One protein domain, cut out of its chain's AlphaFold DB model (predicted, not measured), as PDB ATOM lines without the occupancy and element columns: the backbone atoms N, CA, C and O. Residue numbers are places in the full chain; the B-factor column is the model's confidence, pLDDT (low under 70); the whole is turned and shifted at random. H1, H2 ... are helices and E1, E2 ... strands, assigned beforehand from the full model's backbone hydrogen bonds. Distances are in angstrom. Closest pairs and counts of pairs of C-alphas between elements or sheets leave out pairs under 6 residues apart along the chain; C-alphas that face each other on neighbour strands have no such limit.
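AT A GLANCE: This is residues 301 to 352 of the 363 residues of an uncharacterized protein of Myroides marinus (UniProt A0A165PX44). Two small antiparallel sheets stand at opposite ends of the domain, and a single helix, H1, bridges the space between them. One end is a three-stranded sheet, E3 E4 E5, with the long strand E4 between two shorter ones; the other end is the little hairpin E1 and E2, and the whole is flat and loosely built. The printed part has 52 residues, with one named helix and five named strands in the order E1, E2, H1, E3, E4, E5, and its class is mixed, helices and strands. The whole is loose, with a radius of gyration of the C-alphas of 13.0 A, and the C-alphas span 33 by 29 by 11 A.

HOW THE PARTS SIT: The larger sheet is a meander, each strand the antiparallel neighbour of the one before: E3, residues 328 to 331, E4, residues 337 to 343, and E5, residues 348 to 351. E3 and E5 are its edge strands and E4 is the inner one. The pairing is staggered: E4 pairs with E3 over residues 337 to 340 and with E5 over residues 340 to 343. In the hairpin of E3 and E4, whose directions stand at 142 degrees, N 328 and O 340 are 2.7 A apart, within hydrogen-bond range. In the hairpin of E4 and E5, at 140 degrees, N 341 and O 350 are 2.9 A apart, also within range. H1, residues 312 to 321, only grazes this sheet with its residues 317 to 321; its closest C-alphas to E3 are those of Thr 320 and Lys 328, 5.6 A apart. Every O i to N i+4 pair in H1 is within hydrogen-bond range. E1, residues 302 to 304, and E2, residues 307 to 309, form an antiparallel hairpin at 150 degrees, with N 302 and O 309 3.0 A apart, within range. The closest C-alphas of E2 and H1 are those of Phe 309 and Tyr 315, 5.5 A apart, and those of E1 and H1 are Val 302 and Val 312, 6.0 A apart. E1 and E2 are each apart from E3, E4 and E5.

IN THESE COORDINATES: E4, the longest strand by residues, runs 19.1 A from C-alpha 337 at (267.706, 305.207, 454.934) to C-alpha 343 at (260.948, 287.372, 454.330). E3 measures 10.2 A and E5 9.9 A from first to last C-alpha. H1 measures 14.3 A, and E1 and E2 6.5 A each. E1 begins with C-alpha 302 at (264.519, 304.804, 478.700).

THE WHOLE: The C-alphas farthest apart are those of Gly 306 and Glu 334, 37.0 A. The printed part has no cut. H1 to E3 is a short link of 6 residues, and the other links are tight. The mean pLDDT of the printed part is 74.0, with residues 319 to 328 and 335 to 337 under 70.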
ATOM      1  N   PRO A 301     269.006 306.377 479.547       85.00
ATOM      2  CA  PRO A 301     268.211 305.168 479.634       85.00
ATOM      3  C   PRO A 301     266.718 305.483 479.590       85.00
ATOM      4  O   PRO A 301     266.229 306.381 480.276       85.00
ATOM      5  N   VAL A 302     265.974 304.690 478.825       84.56
ATOM      6  CA  VAL A 302     264.519 304.804 478.700       84.56
ATOM      7  C   VAL A 302     263.856 303.525 479.190       84.56
ATOM      8  O   VAL A 302     264.325 302.419 478.921       84.56
ATOM      9  N   THR A 303     262.758 303.665 479.932       83.75
ATOM     10  CA  THR A 303     261.945 302.525 480.368       83.75
ATOM     11  C   THR A 303     260.672 302.474 479.544       83.75
ATOM     12  O   THR A 303     259.893 303.423 479.558       83.75
ATOM     13  N   VAL A 304     260.450 301.362 478.850       76.44
ATOM     14  CA  VAL A 304     259.239 301.122 478.058       76.44
ATOM     15  C   VAL A 304     258.705 299.741 478.421       76.44
ATOM     16  O   VAL A 304     259.458 298.769 478.435       76.44
ATOM     17  N   ASP A 305     257.421 299.658 478.777       74.62
ATOM     18  CA  ASP A 305     256.731 298.414 479.155       74.62
ATOM     19  C   ASP A 305     257.466 297.581 480.226       74.62
ATOM     20  O   ASP A 305     257.537 296.351 480.167       74.62
ATOM     21  N   GLY A 306     258.062 298.263 481.210       78.19
ATOM     22  CA  GLY A 306     258.790 297.636 482.317       78.19
ATOM     23  C   GLY A 306     260.184 297.100 481.962       78.19
ATOM     24  O   GLY A 306     260.841 296.524 482.827       78.19
ATOM     25  N   ARG A 307     260.662 297.299 480.725       80.38
ATOM     26  CA  ARG A 307     262.045 297.009 480.312       80.38
ATOM     27  C   ARG A 307     262.856 298.292 480.245       80.38
ATOM     28  O   ARG A 307     262.388 299.298 479.720       80.38
ATOM     29  N   ILE A 308     264.081 298.234 480.755       87.56
ATOM     30  CA  ILE A 308     265.017 299.357 480.746       87.56
ATOM     31  C   ILE A 308     265.985 299.168 479.577       87.56
ATOM     32  O   ILE A 308     266.688 298.157 479.509       87.56
ATOM     33  N   PHE A 309     266.032 300.148 478.682       85.69
ATOM     34  CA  PHE A 309     267.019 300.261 477.612       85.69
ATOM     35  C   PHE A 309     268.080 301.271 478.030       85.69
ATOM     36  O   PHE A 309     267.742 302.296 478.617       85.69
ATOM     37  N   LYS A 310     269.360 300.975 477.773       85.44
ATOM     38  CA  LYS A 310     270.473 301.826 478.228       85.44
ATOM     39  C   LYS A 310     270.496 303.183 477.529       85.44
ATOM     40  O   LYS A 310     270.894 304.153 478.156       85.44
ATOM     41  N   THR A 311     270.046 303.230 476.281       87.88
ATOM     42  CA  THR A 311     269.898 304.449 475.483       87.88
ATOM     43  C   THR A 311     268.565 304.425 474.733       87.88
ATOM     44  O   THR A 311     267.971 303.357 474.527       87.88
ATOM     45  N   VAL A 312     268.108 305.583 474.257       82.38
ATOM     46  CA  VAL A 312     266.965 305.664 473.330       82.38
ATOM     47  C   VAL A 312     267.262 304.879 472.046       82.38
ATOM     48  O   VAL A 312     266.376 304.223 471.498       82.38
ATOM     49  N   ASN A 313     268.521 304.870 471.598       81.06
ATOM     50  CA  ASN A 313     268.936 304.134 470.407       81.06
ATOM     51  C   ASN A 313     268.846 302.607 470.599       81.06
ATOM     52  O   ASN A 313     268.423 301.893 469.692       81.06
ATOM     53  N   ASP A 314     269.155 302.100 471.798       80.00
ATOM     54  CA  ASP A 314     268.985 300.680 472.140       80.00
ATOM     55  C   ASP A 314     267.513 300.265 472.161       80.00
ATOM     56  O   ASP A 314     267.184 299.154 471.746       80.00
ATOM     57  N   TYR A 315     266.619 301.152 472.613       81.25
ATOM     58  CA  TYR A 315     265.180 300.922 472.505       81.25
ATOM     59  C   TYR A 315     264.752 300.842 471.037       81.25
ATOM     60  O   TYR A 315     264.132 299.858 470.644       81.25
ATOM     61  N   ILE A 316     265.140 301.814 470.205       76.75
ATOM     62  CA  ILE A 316     264.831 301.810 468.765       76.75
ATOM     63  C   ILE A 316     265.348 300.522 468.104       76.75
ATOM     64  O   ILE A 316     264.620 299.864 467.355       76.75
ATOM     65  N   LYS A 317     266.573 300.102 468.434       72.44
ATOM     66  CA  LYS A 317     267.154 298.842 467.962       72.44
ATOM     67  C   LYS A 317     266.361 297.620 468.434       72.44
ATOM     68  O   LYS A 317     266.031 296.747 467.640       72.44
ATOM     69  N   TYR A 318     265.977 297.568 469.705       74.94
ATOM     70  CA  TYR A 318     265.163 296.475 470.229       74.94
ATOM     71  C   TYR A 318     263.799 296.378 469.535       74.94
ATOM     72  O   TYR A 318     263.380 295.279 469.169       74.94
ATOM     73  N   VAL A 319     263.098 297.497 469.330       67.44
ATOM     74  CA  VAL A 319     261.782 297.487 468.667       67.44
ATOM     75  C   VAL A 319     261.910 297.054 467.204       67.44
ATOM     76  O   VAL A 319     261.028 296.364 466.698       67.44
ATOM     77  N   THR A 320     263.023 297.386 466.546       64.38
ATOM     78  CA  THR A 320     263.290 296.976 465.158       64.38
ATOM     79  C   THR A 320     263.765 295.524 465.020       64.38
ATOM     80  O   THR A 320     263.547 294.928 463.969       64.38
ATOM     81  N   GLU A 321     264.360 294.918 466.056       65.81
ATOM     82  CA  GLU A 321     264.905 293.549 465.997       65.81
ATOM     83  C   GLU A 321     264.004 292.461 466.621       65.81
ATOM     84  O   GLU A 321     264.143 291.290 466.272       65.81
ATOM     85  N   SER A 322     263.099 292.792 467.550       56.44
ATOM     86  CA  SER A 322     262.508 291.788 468.464       56.44
ATOM     87  C   SER A 322     261.047 291.385 468.229       56.44
ATOM     88  O   SER A 322     260.539 290.531 468.962       56.44
ATOM     89  N   ARG A 323     260.341 291.926 467.228       52.28
ATOM     90  CA  ARG A 323     258.977 291.475 466.889       52.28
ATOM     91  C   ARG A 323     258.774 291.399 465.377       52.28
ATOM     92  O   ARG A 323     258.870 292.404 464.684       52.28
ATOM     93  N   GLY A 324     258.487 290.192 464.883       54.50
ATOM     94  CA  GLY A 324     258.089 289.950 463.496       54.50
ATOM     95  C   GLY A 324     256.875 290.802 463.127       54.50
ATOM     96  O   GLY A 324     255.876 290.804 463.849       54.50
ATOM     97  N   GLY A 325     257.014 291.555 462.035       55.28
ATOM     98  CA  GLY A 325     256.021 292.503 461.526       55.28
ATOM     99  C   GLY A 325     256.528 293.938 461.332       55.28
ATOM    100  O   GLY A 325     255.766 294.768 460.847       55.28
ATOM    101  N   PHE A 326     257.780 294.254 461.681       61.78
ATOM    102  CA  PHE A 326     258.329 295.601 461.505       61.78
ATOM    103  C   PHE A 326     259.454 295.666 460.478       61.78
ATOM    104  O   PHE A 326     260.307 294.786 460.365       61.78
ATOM    105  N   THR A 327     259.452 296.773 459.746       62.44
ATOM    106  CA  THR A 327     260.480 297.153 458.793       62.44
ATOM    107  C   THR A 327     261.778 297.538 459.511       62.44
ATOM    108  O   THR A 327     261.813 298.495 460.283       62.44
ATOM    109  N   LYS A 328     262.864 296.823 459.224       68.69
ATOM    110  CA  LYS A 328     264.228 297.150 459.641       68.69
ATOM    111  C   LYS A 328     264.750 298.324 458.817       68.69
ATOM    112  O   LYS A 328     264.763 298.257 457.594       68.69
ATOM    113  N   ILE A 329     265.218 299.380 459.472       70.25
ATOM    114  CA  ILE A 329     265.856 300.516 458.794       70.25
ATOM    115  C   ILE A 329     267.370 300.295 458.807       70.25
ATOM    116  O   ILE A 329     267.962 300.082 459.863       70.25
ATOM    117  N   ILE A 330     267.995 300.333 457.637       74.25
ATOM    118  CA  ILE A 330     269.449 300.325 457.456       74.25
ATOM    119  C   ILE A 330     269.857 301.565 456.664       74.25
ATOM    120  O   ILE A 330     269.037 302.133 455.956       74.25
ATOM    121  N   TYR A 331     271.121 301.966 456.732       72.62
ATOM    122  CA  TYR A 331     271.642 303.046 455.896       72.62
ATOM    123  C   TYR A 331     272.533 302.475 454.796       72.62
ATOM    124  O   TYR A 331     273.313 301.549 455.042       72.62
ATOM    125  N   ASN A 332     272.403 302.992 453.574       73.31
ATOM    126  CA  ASN A 332     273.303 302.629 452.482       73.31
ATOM    127  C   ASN A 332     274.653 303.362 452.605       73.31
ATOM    128  O   ASN A 332     274.866 304.170 453.508       73.31
ATOM    129  N   LYS A 333     275.585 303.084 451.688       71.81
ATOM    130  CA  LYS A 333     276.914 303.723 451.688       71.81
ATOM    131  C   LYS A 333     276.879 305.232 451.394       71.81
ATOM    132  O   LYS A 333     277.882 305.894 451.629       71.81
ATOM    133  N   GLU A 334     275.758 305.757 450.903       70.94
ATOM    134  CA  GLU A 334     275.517 307.187 450.669       70.94
ATOM    135  C   GLU A 334     274.841 307.880 451.869       70.94
ATOM    136  O   GLU A 334     274.732 309.102 451.883       70.94
ATOM    137  N   GLY A 335     274.447 307.124 452.903       67.75
ATOM    138  CA  GLY A 335     273.785 307.642 454.102       67.75
ATOM    139  C   GLY A 335     272.258 307.701 454.011       67.75
ATOM    140  O   GLY A 335     271.622 308.176 454.950       67.75
ATOM    141  N   ASP A 336     271.656 307.191 452.936       67.50
ATOM    142  CA  ASP A 336     270.203 307.150 452.781       67.50
ATOM    143  C   ASP A 336     269.592 305.976 453.554       67.50
ATOM    144  O   ASP A 336     270.115 304.854 453.545       67.50
ATOM    145  N   ALA A 337     268.456 306.226 454.209       69.00
ATOM    146  CA  ALA A 337     267.706 305.207 454.934       69.00
ATOM    147  C   ALA A 337     266.978 304.261 453.962       69.00
ATOM    148  O   ALA A 337     266.077 304.660 453.222       69.00
ATOM    149  N   ILE A 338     267.339 302.981 454.006       73.12
ATOM    150  CA  ILE A 338     266.687 301.873 453.313       73.12
ATOM    151  C   ILE A 338     265.891 301.052 454.323       73.12
ATOM    152  O   ILE A 338     266.325 300.774 455.436       73.12
ATOM    153  N   PHE A 339     264.720 300.619 453.893       77.00
ATOM    154  CA  PHE A 339     263.768 299.861 454.681       77.00
ATOM    155  C   PHE A 339     263.783 298.404 454.205       77.00
ATOM    156  O   PHE A 339     263.678 298.151 453.008       77.00
ATOM    157  N   GLN A 340     263.936 297.447 455.116       76.88
ATOM    158  CA  GLN A 340     263.941 296.012 454.839       76.88
ATOM    159  C   GLN A 340     262.836 295.315 455.628       76.88
ATOM    160  O   GLN A 340     262.593 295.650 456.782       76.88
ATOM    161  N   GLU A 341     262.199 294.311 455.042       76.38
ATOM    162  CA  GLU A 341     261.270 293.424 455.744       76.38
ATOM    163  C   GLU A 341     261.850 292.016 455.791       76.38
ATOM    164  O   GLU A 341     262.582 291.592 454.892       76.38
ATOM    165  N   TRP A 342     261.562 291.294 456.867       75.38
ATOM    166  CA  TRP A 342     261.977 289.910 456.986       75.38
ATOM    167  C   TRP A 342     261.079 289.037 456.111       75.38
ATOM    168  O   TRP A 342     259.859 289.032 456.266       75.38
ATOM    169  N   ASN A 343     261.675 288.307 455.171       72.38
ATOM    170  CA  ASN A 343     260.948 287.372 454.330       72.38
ATOM    171  C   ASN A 343     261.027 285.969 454.938       72.38
ATOM    172  O   ASN A 343     262.027 285.274 454.757       72.38
ATOM    173  N   ASP A 344     259.959 285.530 455.606       71.88
ATOM    174  CA  ASP A 344     259.897 284.221 456.278       71.88
ATOM    175  C   ASP A 344     260.079 283.024 455.328       71.88
ATOM    176  O   ASP A 344     260.543 281.964 455.741       71.88
ATOM    177  N   ILE A 345     259.746 283.179 454.041       77.69
ATOM    178  CA  ILE A 345     259.858 282.102 453.043       77.69
ATOM    179  C   ILE A 345     261.315 281.923 452.606       77.69
ATOM    180  O   ILE A 345     261.768 280.800 452.382       77.69
ATOM    181  N   LYS A 346     262.050 283.029 452.462       77.31
ATOM    182  CA  LYS A 346     263.463 283.025 452.056       77.31
ATOM    183  C   LYS A 346     264.434 282.993 453.233       77.31
ATOM    184  O   LYS A 346     265.612 282.719 453.029       77.31
ATOM    185  N   ASN A 347     263.939 283.247 454.441       75.31
ATOM    186  CA  ASN A 347     264.719 283.341 455.668       75.31
ATOM    187  C   ASN A 347     265.829 284.417 455.586       75.31
ATOM    188  O   ASN A 347     266.943 284.216 456.071       75.31
ATOM    189  N   GLU A 348     265.531 285.551 454.936       77.81
ATOM    190  CA  GLU A 348     266.448 286.687 454.752       77.81
ATOM    191  C   GLU A 348     265.715 288.042 454.822       77.81
ATOM    192  O   GLU A 348     264.508 288.130 454.578       77.81
ATOM    193  N   TRP A 349     266.451 289.119 455.121       75.25
ATOM    194  CA  TRP A 349     265.939 290.492 455.029       75.25
ATOM    195  C   TRP A 349     265.964 290.958 453.576       75.25
ATOM    196  O   TRP A 349     267.027 291.008 452.957       75.25
ATOM    197  N   VAL A 350     264.809 291.352 453.049       80.19
ATOM    198  CA  VAL A 350     264.680 291.883 451.689       80.19
ATOM    199  C   VAL A 350     264.349 293.367 451.738       80.19
ATOM    200  O   VAL A 350     263.575 293.810 452.582       80.19
ATOM    201  N   ASN A 351     264.935 294.152 450.833       81.44
ATOM    202  CA  ASN A 351     264.591 295.566 450.712       81.44
ATOM    203  C   ASN A 351     263.110 295.708 450.351       81.44
ATOM    204  O   ASN A 351     262.628 295.060 449.420       81.44
ATOM    205  N   ILE A 352     262.413 296.587 451.060       77.69
ATOM    206  CA  ILE A 352     261.071 297.009 450.690       77.69
ATOM    207  C   ILE A 352     261.199 297.980 449.517       77.69
ATOM    208  O   ILE A 352     261.937 298.967 449.585       77.69
TER     209      ILE A 352